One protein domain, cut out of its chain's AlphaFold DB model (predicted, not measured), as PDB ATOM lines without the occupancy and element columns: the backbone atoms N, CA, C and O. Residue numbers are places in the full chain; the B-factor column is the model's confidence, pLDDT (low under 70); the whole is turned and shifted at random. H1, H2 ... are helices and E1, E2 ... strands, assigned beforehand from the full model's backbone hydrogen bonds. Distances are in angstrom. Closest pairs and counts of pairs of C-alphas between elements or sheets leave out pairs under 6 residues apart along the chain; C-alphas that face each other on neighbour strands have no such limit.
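AT A GLANCE: This is residues 29 to 72 and 108 to 157 of the 157 residues of the protein "Cytochrome C" of Pseudomonas sp. MWU12-2534b (UniProt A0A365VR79). A long, narrow, twisted ribbon of antiparallel strands, built on the very long E4 with E3 beside one half and E5 beside the other, runs the length of the domain. Short E2 widens it beside the first half of E3, and H1, H2, E1 and H3 make a small loose cluster to one side of its middle part; the ribbon's two tips, residues 125 to 130 and 145 to 150, stick out. The printed part has 94 residues, with three named helices and five named strands in the order H1 H2 E1 H3 E2 E3 E4 E5; the class is mixed, helices and strands. The sheet's order is E2 E3 E4 E5, antiparallel throughout. The whole is only just compact, close to loose, with a radius of gyration of the C-alphas of 14.8 A and spans of 56 by 27 by 26 A.

HOW THE PARTS SIT: E2, residues 108 to 113, E3, 116 to 125, E4, 130 to 146, and E5, 149 to 156, form a meander, each strand the antiparallel neighbour of the one before, in three hairpins. E3 and E4 stand at 167 degrees between directions, with N 119 and O 137 within hydrogen-bond range at 2.9 A. E4 and E5 stand at 153 degrees, with N 142 and O 153 at 2.8 A. E2 and E3 stand at 148 degrees, with N 110 and O 118 at 2.9 A. H1, residues 31 to 36, is on the sheet at a height of 5.9 A, over none of its strands; its closest C-alphas to E2 are Ala 31 and Gly 109, 4.8 A apart. H3, residues 52 to 59, only grazes the sheet with residues 56 to 59. H2, residues 40 to 43, touches H3, closest at the C-alphas of Cys 43 and Gly 54, 3.9 A. H1 and H2 are close but not clearly touching, 7.1 A between C-alphas 33 and 40. E1, residues 44 to 46, pairs with no named strand. In H1 and H3 every O i to N i+4 pair is within hydrogen-bond range; H2 is too short for one.

IN THESE COORDINATES: E4 is 49.6 A long, from C-alpha 130 at (183.030, 154.906, 174.399) to C-alpha 146 at (209.712, 165.392, 214.915). E3 measures 29.2 A, E5 22.5 A, E2 13.6 A, H3 10.5 A, H1 9.1 A, H2 5.8 A and E1 5.4 A. H1 begins at C-alpha 31, (204.815, 155.682, 183.842).

THE WHOLE: The C-alphas farthest apart, Ile 127 and Asp 147, are 56.3 A apart. Residues 73 to 107 are not printed; C-alphas 72 and 108 are 4.9 A apart across the cut. Of the links printed whole, none is long. Mean pLDDT of the printed part is 90.3; residue 29 is under 70.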
ATOM      1  N   ILE A  29     207.730 150.552 179.589       63.03
ATOM      2  CA  ILE A  29     208.028 150.830 180.995       63.03
ATOM      3  C   ILE A  29     206.844 151.625 181.578       63.03
ATOM      4  O   ILE A  29     206.495 152.673 181.008       63.03
ATOM      5  N   PRO A  30     206.228 151.162 182.687       76.88
ATOM      6  CA  PRO A  30     205.157 151.880 183.370       76.88
ATOM      7  C   PRO A  30     205.557 153.324 183.684       76.88
ATOM      8  O   PRO A  30     206.724 153.601 183.965       76.88
ATOM      9  N   ALA A  31     204.593 154.245 183.658       84.94
ATOM     10  CA  ALA A  31     204.815 155.682 183.842       84.94
ATOM     11  C   ALA A  31     205.744 156.016 185.034       84.94
ATOM     12  O   ALA A  31     206.759 156.696 184.864       84.94
ATOM     13  N   PHE A  32     205.491 155.420 186.205       89.31
ATOM     14  CA  PHE A  32     206.294 155.635 187.414       89.31
ATOM     15  C   PHE A  32     207.732 155.114 187.327       89.31
ATOM     16  O   PHE A  32     208.639 155.698 187.923       89.31
ATOM     17  N   ALA A  33     207.980 154.039 186.581       87.88
ATOM     18  CA  ALA A  33     209.329 153.511 186.405       87.88
ATOM     19  C   ALA A  33     210.176 154.417 185.493       87.88
ATOM     20  O   ALA A  33     211.391 154.483 185.663       87.88
ATOM     21  N   ARG A  34     209.558 155.209 184.599       87.00
ATOM     22  CA  ARG A  34     210.279 156.271 183.869       87.00
ATOM     23  C   ARG A  34     210.714 157.391 184.810       87.00
ATOM     24  O   ARG A  34     211.857 157.837 184.733       87.00
ATOM     25  N   GLN A  35     209.816 157.817 185.702       88.00
ATOM     26  CA  GLN A  35     210.066 158.890 186.669       88.00
ATOM     27  C   GLN A  35     211.127 158.512 187.716       88.00
ATOM     28  O   GLN A  35     212.022 159.300 188.032       88.00
ATOM     29  N   THR A  36     211.033 157.303 188.267       89.56
ATOM     30  CA  THR A  36     211.878 156.849 189.384       89.56
ATOM     31  C   THR A  36     213.130 156.104 188.924       89.56
ATOM     32  O   THR A  36     214.141 156.108 189.622       89.56
ATOM     33  N   GLY A  37     213.090 155.461 187.753       88.44
ATOM     34  CA  GLY A  37     214.136 154.544 187.299       88.44
ATOM     35  C   GLY A  37     214.192 153.222 188.073       88.44
ATOM     36  O   GLY A  37     215.151 152.475 187.902       88.44
ATOM     37  N   LEU A  38     213.203 152.939 188.927       89.38
ATOM     38  CA  LEU A  38     213.160 151.729 189.746       89.38
ATOM     39  C   LEU A  38     212.569 150.543 188.973       89.38
ATOM     40  O   LEU A  38     211.718 150.705 188.097       89.38
ATOM     41  N   ALA A  39     213.007 149.334 189.329       88.44
ATOM     42  CA  ALA A  39     212.439 148.096 188.803       88.44
ATOM     43  C   ALA A  39     211.011 147.871 189.327       88.44
ATOM     44  O   ALA A  39     210.682 148.276 190.441       88.44
ATOM     45  N   CYS A  40     210.180 147.151 188.566       86.31
ATOM     46  CA  CYS A  40     208.781 146.886 188.931       86.31
ATOM     47  C   CYS A  40     208.635 146.261 190.330       86.31
ATOM     48  O   CYS A  40     207.756 146.651 191.097       86.31
ATOM     49  N   VAL A  41     209.544 145.343 190.680       89.50
ATOM     50  CA  VAL A  41     209.567 144.630 191.969       89.50
ATOM     51  C   VAL A  41     209.910 145.521 193.166       89.50
ATOM     52  O   VAL A  41     209.690 145.126 194.304       89.50
ATOM     53  N   ALA A  42     210.421 146.737 192.938       90.81
ATOM     54  CA  ALA A  42     210.595 147.703 194.016       90.81
ATOM     55  C   ALA A  42     209.232 148.141 194.572       90.81
ATOM     56  O   ALA A  42     209.083 148.298 195.782       90.81
ATOM     57  N   CYS A  43     208.232 148.298 193.699       90.44
ATOM     58  CA  CYS A  43     206.898 148.771 194.065       90.44
ATOM     59  C   CYS A  43     205.872 147.642 194.232       90.44
ATOM     60  O   CYS A  43     204.983 147.783 195.065       90.44
ATOM     61  N   HIS A  44     205.976 146.541 193.477       89.50
ATOM     62  CA  HIS A  44     204.972 145.470 193.449       89.50
ATOM     63  C   HIS A  44     205.506 144.129 193.957       89.50
ATOM     64  O   HIS A  44     206.603 143.721 193.585       89.50
ATOM     65  N   VAL A  45     204.689 143.433 194.757       87.88
ATOM     66  CA  VAL A  45     204.934 142.030 195.150       87.88
ATOM     67  C   VAL A  45     204.339 141.105 194.086       87.88
ATOM     68  O   VAL A  45     205.027 140.290 193.481       87.88
ATOM     69  N   SER A  46     203.058 141.317 193.800       83.94
ATOM     70  CA  SER A  46     202.317 140.823 192.645       83.94
ATOM     71  C   SER A  46     201.345 141.933 192.262       83.94
ATOM     72  O   SER A  46     200.829 142.600 193.150       83.94
ATOM     73  N   PHE A  47     201.115 142.226 190.985       73.19
ATOM     74  CA  PHE A  47     200.114 143.248 190.656       73.19
ATOM     75  C   PHE A  47     198.713 142.724 191.040       73.19
ATOM     76  O   PHE A  47     198.390 141.609 190.625       73.19
ATOM     77  N   PRO A  48     197.876 143.476 191.791       74.12
ATOM     78  CA  PRO A  48     197.998 144.899 192.155       74.12
ATOM     79  C   PRO A  48     198.609 145.204 193.545       74.12
ATOM     80  O   PRO A  48     198.720 146.370 193.922       74.12
ATOM     81  N   GLU A  49     199.010 144.199 194.319       90.75
ATOM     82  CA  GLU A  49     199.601 144.344 195.651       90.75
ATOM     83  C   GLU A  49     200.952 145.094 195.653       90.75
ATOM     84  O   GLU A  49     201.876 144.818 194.877       90.75
ATOM     85  N   LEU A  50     201.077 146.062 196.569       92.75
ATOM     86  CA  LEU A  50     202.267 146.899 196.727       92.75
ATOM     87  C   LEU A  50     203.205 146.369 197.814       92.75
ATOM     88  O   LEU A  50     202.762 145.897 198.861       92.75
ATOM     89  N   THR A  51     204.508 146.546 197.610       95.50
ATOM     90  CA  THR A  51     205.528 146.401 198.660       95.50
ATOM     91  C   THR A  51     205.368 147.513 199.714       95.50
ATOM     92  O   THR A  51     204.674 148.508 199.469       95.50
ATOM     93  N   PRO A  52     206.035 147.427 200.885       95.81
ATOM     94  CA  PRO A  52     206.099 148.552 201.820       95.81
ATOM     95  C   PRO A  52     206.588 149.852 201.163       95.81
ATOM     96  O   PRO A  52     205.992 150.907 201.374       95.81
ATOM     97  N   PHE A  53     207.602 149.764 200.297       94.62
ATOM     98  CA  PHE A  53     208.085 150.905 199.520       94.62
ATOM     99  C   PHE A  53     207.018 151.436 198.551       94.62
ATOM    100  O   PHE A  53     206.780 152.639 198.506       94.62
ATOM    101  N   GLY A  54     206.329 150.559 197.815       94.31
ATOM    102  CA  GLY A  54     205.256 150.958 196.901       94.31
ATOM    103  C   GLY A  54     204.115 151.684 197.616       94.31
ATOM    104  O   GLY A  54     203.610 152.691 197.119       94.31
ATOM    105  N   ARG A  55     203.747 151.228 198.822       94.31
ATOM    106  CA  ARG A  55     202.772 151.920 199.680       94.31
ATOM    107  C   ARG A  55     203.277 153.291 200.116       94.31
ATOM    108  O   ARG A  55     202.535 154.259 200.004       94.31
ATOM    109  N   PHE A  56     204.529 153.391 200.554       93.81
ATOM    110  CA  PHE A  56     205.135 154.665 200.939       93.81
ATOM    111  C   PHE A  56     205.191 155.659 199.768       93.81
ATOM    112  O   PHE A  56     204.814 156.819 199.920       93.81
ATOM    113  N   PHE A  57     205.573 155.204 198.573       94.19
ATOM    114  CA  PHE A  57     205.563 156.016 197.354       94.19
ATOM    115  C   PHE A  57     204.155 156.529 197.007       94.19
ATOM    116  O   PHE A  57     203.984 157.696 196.654       94.19
ATOM    117  N   LYS A  58     203.132 155.679 197.162       93.94
ATOM    118  CA  LYS A  58     201.725 156.069 196.997       93.94
ATOM    119  C   LYS A  58     201.285 157.102 198.045       93.94
ATOM    120  O   LYS A  58     200.660 158.097 197.686       93.94
ATOM    121  N   LEU A  59     201.627 156.887 199.318       94.12
ATOM    122  CA  LEU A  59     201.287 157.783 200.435       94.12
ATOM    123  C   LEU A  59     201.964 159.156 200.322       94.12
ATOM    124  O   LEU A  59     201.365 160.160 200.684       94.12
ATOM    125  N   THR A  60     203.166 159.215 199.749       94.44
ATOM    126  CA  THR A  60     203.911 160.458 199.471       94.44
ATOM    127  C   THR A  60     203.551 161.076 198.108       94.44
ATOM    128  O   THR A  60     204.354 161.760 197.465       94.44
ATOM    129  N   ALA A  61     202.311 160.836 197.667       95.62
ATOM    130  CA  ALA A  61     201.688 161.429 196.487       95.62
ATOM    131  C   ALA A  61     202.429 161.186 195.160       95.62
ATOM    132  O   ALA A  61     202.381 162.019 194.261       95.62
ATOM    133  N   TYR A  62     203.113 160.048 195.009       94.06
ATOM    134  CA  TYR A  62     203.806 159.675 193.769       94.06
ATOM    135  C   TYR A  62     204.870 160.683 193.295       94.06
ATOM    136  O   TYR A  62     205.199 160.758 192.106       94.06
ATOM    137  N   THR A  63     205.401 161.491 194.211       93.19
ATOM    138  CA  THR A  63     206.233 162.652 193.861       93.19
ATOM    139  C   THR A  63     207.724 162.341 193.744       93.19
ATOM    140  O   THR A  63     208.454 163.129 193.138       93.19
ATOM    141  N   LEU A  64     208.180 161.191 194.261       91.06
ATOM    142  CA  LEU A  64     209.577 160.762 194.157       91.06
ATOM    143  C   LEU A  64     209.990 160.666 192.684       91.06
ATOM    144  O   LEU A  64     209.445 159.866 191.926       91.06
ATOM    145  N   SER A  65     210.972 161.469 192.287       88.06
ATOM    146  CA  SER A  65     211.409 161.588 190.901       88.06
ATOM    147  C   SER A  65     212.920 161.721 190.826       88.06
ATOM    148  O   SER A  65     213.491 162.625 191.427       88.06
ATOM    149  N   ASN A  66     213.553 160.853 190.037       86.06
ATOM    150  CA  ASN A  66     215.006 160.833 189.846       86.06
ATOM    151  C   ASN A  66     215.421 161.367 188.468       86.06
ATOM    152  O   ASN A  66     216.607 161.569 188.208       86.06
ATOM    153  N   LYS A  67     214.461 161.563 187.558       81.31
ATOM    154  CA  LYS A  67     214.690 162.058 186.197       81.31
ATOM    155  C   LYS A  67     213.573 163.005 185.796       81.31
ATOM    156  O   LYS A  67     212.412 162.768 186.118       81.31
ATOM    157  N   TRP A  68     213.911 164.043 185.040       78.94
ATOM    158  CA  TRP A  68     212.899 164.839 184.357       78.94
ATOM    159  C   TRP A  68     212.439 164.069 183.118       78.94
ATOM    160  O   TRP A  68     213.205 163.858 182.178       78.94
ATOM    161  N   THR A  69     211.216 163.560 183.154       77.94
ATOM    162  CA  THR A  69     210.636 162.780 182.063       77.94
ATOM    163  C   THR A  69     209.138 163.010 182.009       77.94
ATOM    164  O   THR A  69     208.539 163.439 182.993       77.94
ATOM    165  N   ILE A  70     208.536 162.712 180.862       81.12
ATOM    166  CA  ILE A  70     207.090 162.728 180.688       81.12
ATOM    167  C   ILE A  70     206.579 161.347 181.127       81.12
ATOM    168  O   ILE A  70     206.864 160.356 180.442       81.12
ATOM    169  N   PRO A  71     205.867 161.233 182.263       84.56
ATOM    170  CA  PRO A  71     205.488 159.946 182.825       84.56
ATOM    171  C   PRO A  71     204.191 159.444 182.178       84.56
ATOM    172  O   PRO A  71     203.155 159.311 182.830       84.56
ATOM    173  N   LEU A  72     204.253 159.199 180.870       88.50
ATOM    174  CA  LEU A  72     203.153 158.653 180.084       88.50
ATOM    175  C   LEU A  72     203.465 157.223 179.636       88.50
ATOM    176  O   LEU A  72     204.601 156.893 179.281       88.50
ATOM    177  N   TYR A 108     198.778 158.278 182.730       91.44
ATOM    178  CA  TYR A 108     199.622 159.232 183.423       91.44
ATOM    179  C   TYR A 108     199.970 158.668 184.798       91.44
ATOM    180  O   TYR A 108     199.103 158.172 185.512       91.44
ATOM    181  N   GLY A 109     201.240 158.730 185.181       91.56
ATOM    182  CA  GLY A 109     201.674 158.226 186.480       91.56
ATOM    183  C   GLY A 109     202.917 158.937 186.961       91.56
ATOM    184  O   GLY A 109     204.025 158.455 186.726       91.56
ATOM    185  N   GLY A 110     202.743 160.061 187.652       90.81
ATOM    186  CA  GLY A 110     203.875 160.808 188.172       90.81
ATOM    187  C   GLY A 110     203.540 162.075 188.948       90.81
ATOM    188  O   GLY A 110     202.394 162.331 189.311       90.81
ATOM    189  N   ARG A 111     204.578 162.874 189.205       91.56
ATOM    190  CA  ARG A 111     204.479 164.180 189.861       91.56
ATOM    191  C   ARG A 111     203.873 165.209 188.907       91.56
ATOM    192  O   ARG A 111     204.376 165.391 187.799       91.56
ATOM    193  N   ILE A 112     202.861 165.933 189.381       90.69
ATOM    194  CA  ILE A 112     202.246 167.052 188.660       90.69
ATOM    195  C   ILE A 112     203.004 168.339 189.001       90.69
ATOM    196  O   ILE A 112     203.644 168.939 188.141       90.69
ATOM    197  N   ALA A 113     202.969 168.752 190.272       89.00
ATOM    198  CA  ALA A 113     203.596 169.982 190.753       89.00
ATOM    199  C   ALA A 113     203.787 169.939 192.272       89.00
ATOM    200  O   ALA A 113     202.940 169.423 192.988       89.00
ATOM    201  N   GLY A 114     204.883 170.514 192.779       88.31
ATOM    202  CA  GLY A 114     205.186 170.541 194.217       88.31
ATOM    203  C   GLY A 114     204.968 169.173 194.903       88.31
ATOM    204  O   GLY A 114     205.549 168.193 194.420       88.31
ATOM    205  N   PRO A 115     204.142 169.109 195.971       93.81
ATOM    206  CA  PRO A 115     203.769 167.890 196.700       93.81
ATOM    207  C   PRO A 115     202.614 167.088 196.062       93.81
ATOM    208  O   PRO A 115     202.048 166.206 196.705       93.81
ATOM    209  N   VAL A 116     202.221 167.415 194.827       95.19
ATOM    210  CA  VAL A 116     201.079 166.821 194.125       95.19
ATOM    211  C   VAL A 116     201.551 165.870 193.029       95.19
ATOM    212  O   VAL A 116     202.379 166.232 192.183       95.19
ATOM    213  N   GLY A 117     200.975 164.675 192.991       94.88
ATOM    214  CA  GLY A 117     201.145 163.710 191.909       94.88
ATOM    215  C   GLY A 117     199.871 162.916 191.668       94.88
ATOM    216  O   GLY A 117     198.910 163.009 192.431       94.88
ATOM    217  N   ALA A 118     199.843 162.157 190.579       94.12
ATOM    218  CA  ALA A 118     198.674 161.375 190.224       94.12
ATOM    219  C   ALA A 118     199.015 160.093 189.475       94.12
ATOM    220  O   ALA A 118     200.039 159.984 188.797       94.12
ATOM    221  N   PHE A 119     198.083 159.156 189.572       93.12
ATOM    222  CA  PHE A 119     197.875 158.089 188.617       93.12
ATOM    223  C   PHE A 119     196.524 158.331 187.946       93.12
ATOM    224  O   PHE A 119     195.542 158.581 188.630       93.12
ATOM    225  N   ALA A 120     196.469 158.314 186.623       92.69
ATOM    226  CA  ALA A 120     195.218 158.435 185.889       92.69
ATOM    227  C   ALA A 120     195.305 157.605 184.619       92.69
ATOM    228  O   ALA A 120     196.336 157.601 183.941       92.69
ATOM    229  N   GLN A 121     194.220 156.919 184.296       93.38
ATOM    230  CA  GLN A 121     194.107 156.126 183.091       93.38
ATOM    231  C   GLN A 121     192.914 156.640 182.286       93.38
ATOM    232  O   GLN A 121     191.816 156.828 182.801       93.38
ATOM    233  N   TRP A 122     193.150 156.915 181.011       95.00
ATOM    234  CA  TRP A 122     192.098 157.160 180.039       95.00
ATOM    235  C   TRP A 122     192.004 155.944 179.135       95.00
ATOM    236  O   TRP A 122     193.022 155.492 178.612       95.00
ATOM    237  N   THR A 123     190.798 155.426 178.953       95.44
ATOM    238  CA  THR A 123     190.545 154.186 178.226       95.44
ATOM    239  C   THR A 123     189.491 154.423 177.154       95.44
ATOM    240  O   THR A 123     188.427 154.969 177.435       95.44
ATOM    241  N   TYR A 124     189.781 153.986 175.933       95.06
ATOM    242  CA  TYR A 124     188.833 153.847 174.837       95.06
ATOM    243  C   TYR A 124     188.458 152.372 174.670       95.06
ATOM    244  O   TYR A 124     189.335 151.524 174.480       95.06
ATOM    245  N   ASP A 125     187.159 152.094 174.731       91.69
ATOM    246  CA  ASP A 125     186.551 150.801 174.435       91.69
ATOM    247  C   ASP A 125     186.280 150.715 172.927       91.69
ATOM    248  O   ASP A 125     185.521 151.510 172.364       91.69
ATOM    249  N   GLY A 126     186.936 149.766 172.261       86.50
ATOM    250  CA  GLY A 126     186.805 149.588 170.817       86.50
ATOM    251  C   GLY A 126     185.563 148.810 170.380       86.50
ATOM    252  O   GLY A 126     185.301 148.764 169.180       86.50
ATOM    253  N   ILE A 127     184.805 148.247 171.326       83.75
ATOM    254  CA  ILE A 127     183.517 147.571 171.121       83.75
ATOM    255  C   ILE A 127     182.380 148.566 171.350       83.75
ATOM    256  O   ILE A 127     181.614 148.852 170.439       83.75
ATOM    257  N   ALA A 128     182.305 149.150 172.548       85.31
ATOM    258  CA  ALA A 128     181.230 150.072 172.916       85.31
ATOM    259  C   ALA A 128     181.389 151.477 172.302       85.31
ATOM    260  O   ALA A 128     180.517 152.330 172.473       85.31
ATOM    261  N   HIS A 129     182.519 151.750 171.635       88.19
ATOM    262  CA  HIS A 129     182.864 153.051 171.053       88.19
ATOM    263  C   HIS A 129     182.757 154.216 172.047       88.19
ATOM    264  O   HIS A 129     182.403 155.343 171.694       88.19
ATOM    265  N   HIS A 130     183.088 153.946 173.308       92.62
ATOM    266  CA  HIS A 130     183.030 154.906 174.399       92.62
ATOM    267  C   HIS A 130     184.419 155.098 175.003       92.62
ATOM    268  O   HIS A 130     185.250 154.193 174.995       92.62
ATOM    269  N   SER A 131     184.677 156.283 175.550       94.88
ATOM    270  CA  SER A 131     185.913 156.547 176.281       94.88
ATOM    271  C   SER A 131     185.617 157.080 177.667       94.88
ATOM    272  O   SER A 131     184.665 157.834 177.856       94.88
ATOM    273  N   GLY A 132     186.442 156.702 178.632       95.12
ATOM    274  CA  GLY A 132     186.287 157.096 180.020       95.12
ATOM    275  C   GLY A 132     187.627 157.339 180.688       95.12
ATOM    276  O   GLY A 132     188.687 156.993 180.166       95.12
ATOM    277  N   ILE A 133     187.555 157.958 181.859       93.06
ATOM    278  CA  ILE A 133     188.672 158.069 182.786       93.06
ATOM    279  C   ILE A 133     188.416 157.048 183.893       93.06
ATOM    280  O   ILE A 133     187.357 157.065 184.518       93.06
ATOM    281  N   ASP A 134     189.371 156.154 184.107       88.00
ATOM    282  CA  ASP A 134     189.332 155.108 185.120       88.00
ATOM    283  C   ASP A 134     190.648 155.091 185.917       88.00
ATOM    284  O   ASP A 134     191.554 155.898 185.680       88.00
ATOM    285  N   ASN A 135     190.701 154.259 186.965       88.31
ATOM    286  CA  ASN A 135     191.861 154.086 187.846       88.31
ATOM    287  C   ASN A 135     192.551 155.403 188.260       88.31
ATOM    288  O   ASN A 135     193.779 155.491 188.318       88.31
ATOM    289  N   THR A 136     191.752 156.440 188.512       92.38
ATOM    290  CA  THR A 136     192.253 157.787 188.777       92.38
ATOM    291  C   THR A 136     192.439 158.006 190.259       92.38
ATOM    292  O   THR A 136     191.627 157.591 191.081       92.38
ATOM    293  N   ASP A 137     193.571 158.612 190.570       93.69
ATOM    294  CA  ASP A 137     194.055 158.776 191.913       93.69
ATOM    295  C   ASP A 137     195.008 159.971 191.967       93.69
ATOM    296  O   ASP A 137     196.189 159.871 191.608       93.69
ATOM    297  N   ILE A 138     194.483 161.126 192.367       95.00
ATOM    298  CA  ILE A 138     195.236 162.376 192.481       95.00
ATOM    299  C   ILE A 138     195.509 162.623 193.957       95.00
ATOM    300  O   ILE A 138     194.591 162.645 194.772       95.00
ATOM    301  N   ARG A 139     196.776 162.847 194.311       96.44
ATOM    302  CA  ARG A 139     197.200 163.041 195.698       96.44
ATOM    303  C   ARG A 139     198.035 164.282 195.889       96.44
ATOM    304  O   ARG A 139     198.905 164.585 195.080       96.44
ATOM    305  N   ALA A 140     197.825 164.925 197.030       96.88
ATOM    306  CA  ALA A 140     198.737 165.898 197.605       96.88
ATOM    307  C   ALA A 140     199.153 165.403 198.991       96.88
ATOM    308  O   ALA A 140     198.285 165.095 199.808       96.88
ATOM    309  N   ALA A 141     200.456 165.318 199.258       96.62
ATOM    310  CA  ALA A 141     200.961 164.826 200.538       96.62
ATOM    311  C   ALA A 141     202.131 165.664 201.056       96.62
ATOM    312  O   ALA A 141     202.999 166.085 200.295       96.62
ATOM    313  N   GLY A 142     202.158 165.876 202.366       94.19
ATOM    314  CA  GLY A 142     203.264 166.478 203.096       94.19
ATOM    315  C   GLY A 142     203.715 165.566 204.229       94.19
ATOM    316  O   GLY A 142     203.011 164.634 204.619       94.19
ATOM    317  N   HIS A 143     204.893 165.849 204.769       93.25
ATOM    318  CA  HIS A 143     205.372 165.206 205.982       93.25
ATOM    319  C   HIS A 143     205.813 166.239 207.010       93.25
ATOM    320  O   HIS A 143     206.171 167.371 206.678       93.25
ATOM    321  N   PHE A 144     205.755 165.841 208.270       92.31
ATOM    322  CA  PHE A 144     206.320 166.563 209.388       92.31
ATOM    323  C   PHE A 144     207.101 165.570 210.237       92.31
ATOM    324  O   PHE A 144     206.523 164.642 210.803       92.31
ATOM    325  N   THR A 145     208.406 165.784 210.331       93.06
ATOM    326  CA  THR A 145     209.290 164.940 211.127       93.06
ATOM    327  C   THR A 145     209.586 165.635 212.453       93.06
ATOM    328  O   THR A 145     210.025 166.788 212.470       93.06
ATOM    329  N   ARG A 146     209.343 164.942 213.568       92.94
ATOM    330  CA  ARG A 146     209.712 165.392 214.915       92.94
ATOM    331  C   ARG A 146     210.265 164.218 215.705       92.94
ATOM    332  O   ARG A 146     209.594 163.198 215.839       92.94
ATOM    333  N   ASP A 147     211.466 164.401 216.245       92.44
ATOM    334  CA  ASP A 147     212.232 163.338 216.900       92.44
ATOM    335  C   ASP A 147     212.348 162.114 215.964       92.44
ATOM    336  O   ASP A 147     212.702 162.281 214.795       92.44
ATOM    337  N   ASP A 148     212.009 160.913 216.438       92.56
ATOM    338  CA  ASP A 148     212.062 159.665 215.656       92.56
ATOM    339  C   ASP A 148     210.761 159.352 214.887       92.56
ATOM    340  O   ASP A 148     210.590 158.249 214.360       92.56
ATOM    341  N   VAL A 149     209.810 160.293 214.829       90.88
ATOM    342  CA  VAL A 149     208.501 160.087 214.192       90.88
ATOM    343  C   VAL A 149     208.368 160.945 212.938       90.88
ATOM    344  O   VAL A 149     208.419 162.175 212.998       90.88
ATOM    345  N   ASP A 150     208.124 160.289 211.803       90.31
ATOM    346  CA  ASP A 150     207.743 160.941 210.550       90.31
ATOM    347  C   ASP A 150     206.226 160.846 210.340       90.31
ATOM    348  O   ASP A 150     205.673 159.765 210.115       90.31
ATOM    349  N   PHE A 151     205.533 161.980 210.458       93.06
ATOM    350  CA  PHE A 151     204.087 162.059 210.294       93.06
ATOM    351  C   PHE A 151     203.727 162.507 208.879       93.06
ATOM    352  O   PHE A 151     203.945 163.660 208.503       93.06
ATOM    353  N   ILE A 152     203.128 161.603 208.104       94.25
ATOM    354  CA  ILE A 152     202.688 161.858 206.730       94.25
ATOM    355  C   ILE A 152     201.199 162.199 206.734       94.25
ATOM    356  O   ILE A 152     200.384 161.458 207.283       94.25
ATOM    357  N   TYR A 153     200.836 163.295 206.075       94.25
ATOM    358  CA  TYR A 153     199.454 163.730 205.899       94.25
ATOM    359  C   TYR A 153     199.186 164.075 204.435       94.25
ATOM    360  O   TYR A 153     200.088 164.462 203.695       94.25
ATOM    361  N   GLY A 154     197.936 163.952 203.997       94.69
ATOM    362  CA  GLY A 154     197.587 164.255 202.617       94.69
ATOM    363  C   GLY A 154     196.101 164.167 202.325       94.69
ATOM    364  O   GLY A 154     195.311 163.706 203.149       94.69
ATOM    365  N   VAL A 155     195.742 164.609 201.126       95.25
ATOM    366  CA  VAL A 155     194.393 164.523 200.561       95.25
ATOM    367  C   VAL A 155     194.451 163.793 199.223       95.25
ATOM    368  O   VAL A 155     195.447 163.881 198.500       95.25
ATOM    369  N   THR A 156     193.395 163.046 198.916       94.06
ATOM    370  CA  THR A 156     193.283 162.238 197.698       94.06
ATOM    371  C   THR A 156     191.895 162.403 197.098       94.06
ATOM    372  O   THR A 156     190.927 162.551 197.847       94.06
ATOM    373  N   VAL A 157     191.819 162.372 195.771       89.25
ATOM    374  CA  VAL A 157     190.581 162.378 194.975       89.25
ATOM    375  C   VAL A 157     190.662 161.343 193.872       89.25
ATOM    376  O   VAL A 157     191.786 161.130 193.357       89.25
TER     377      VAL A 157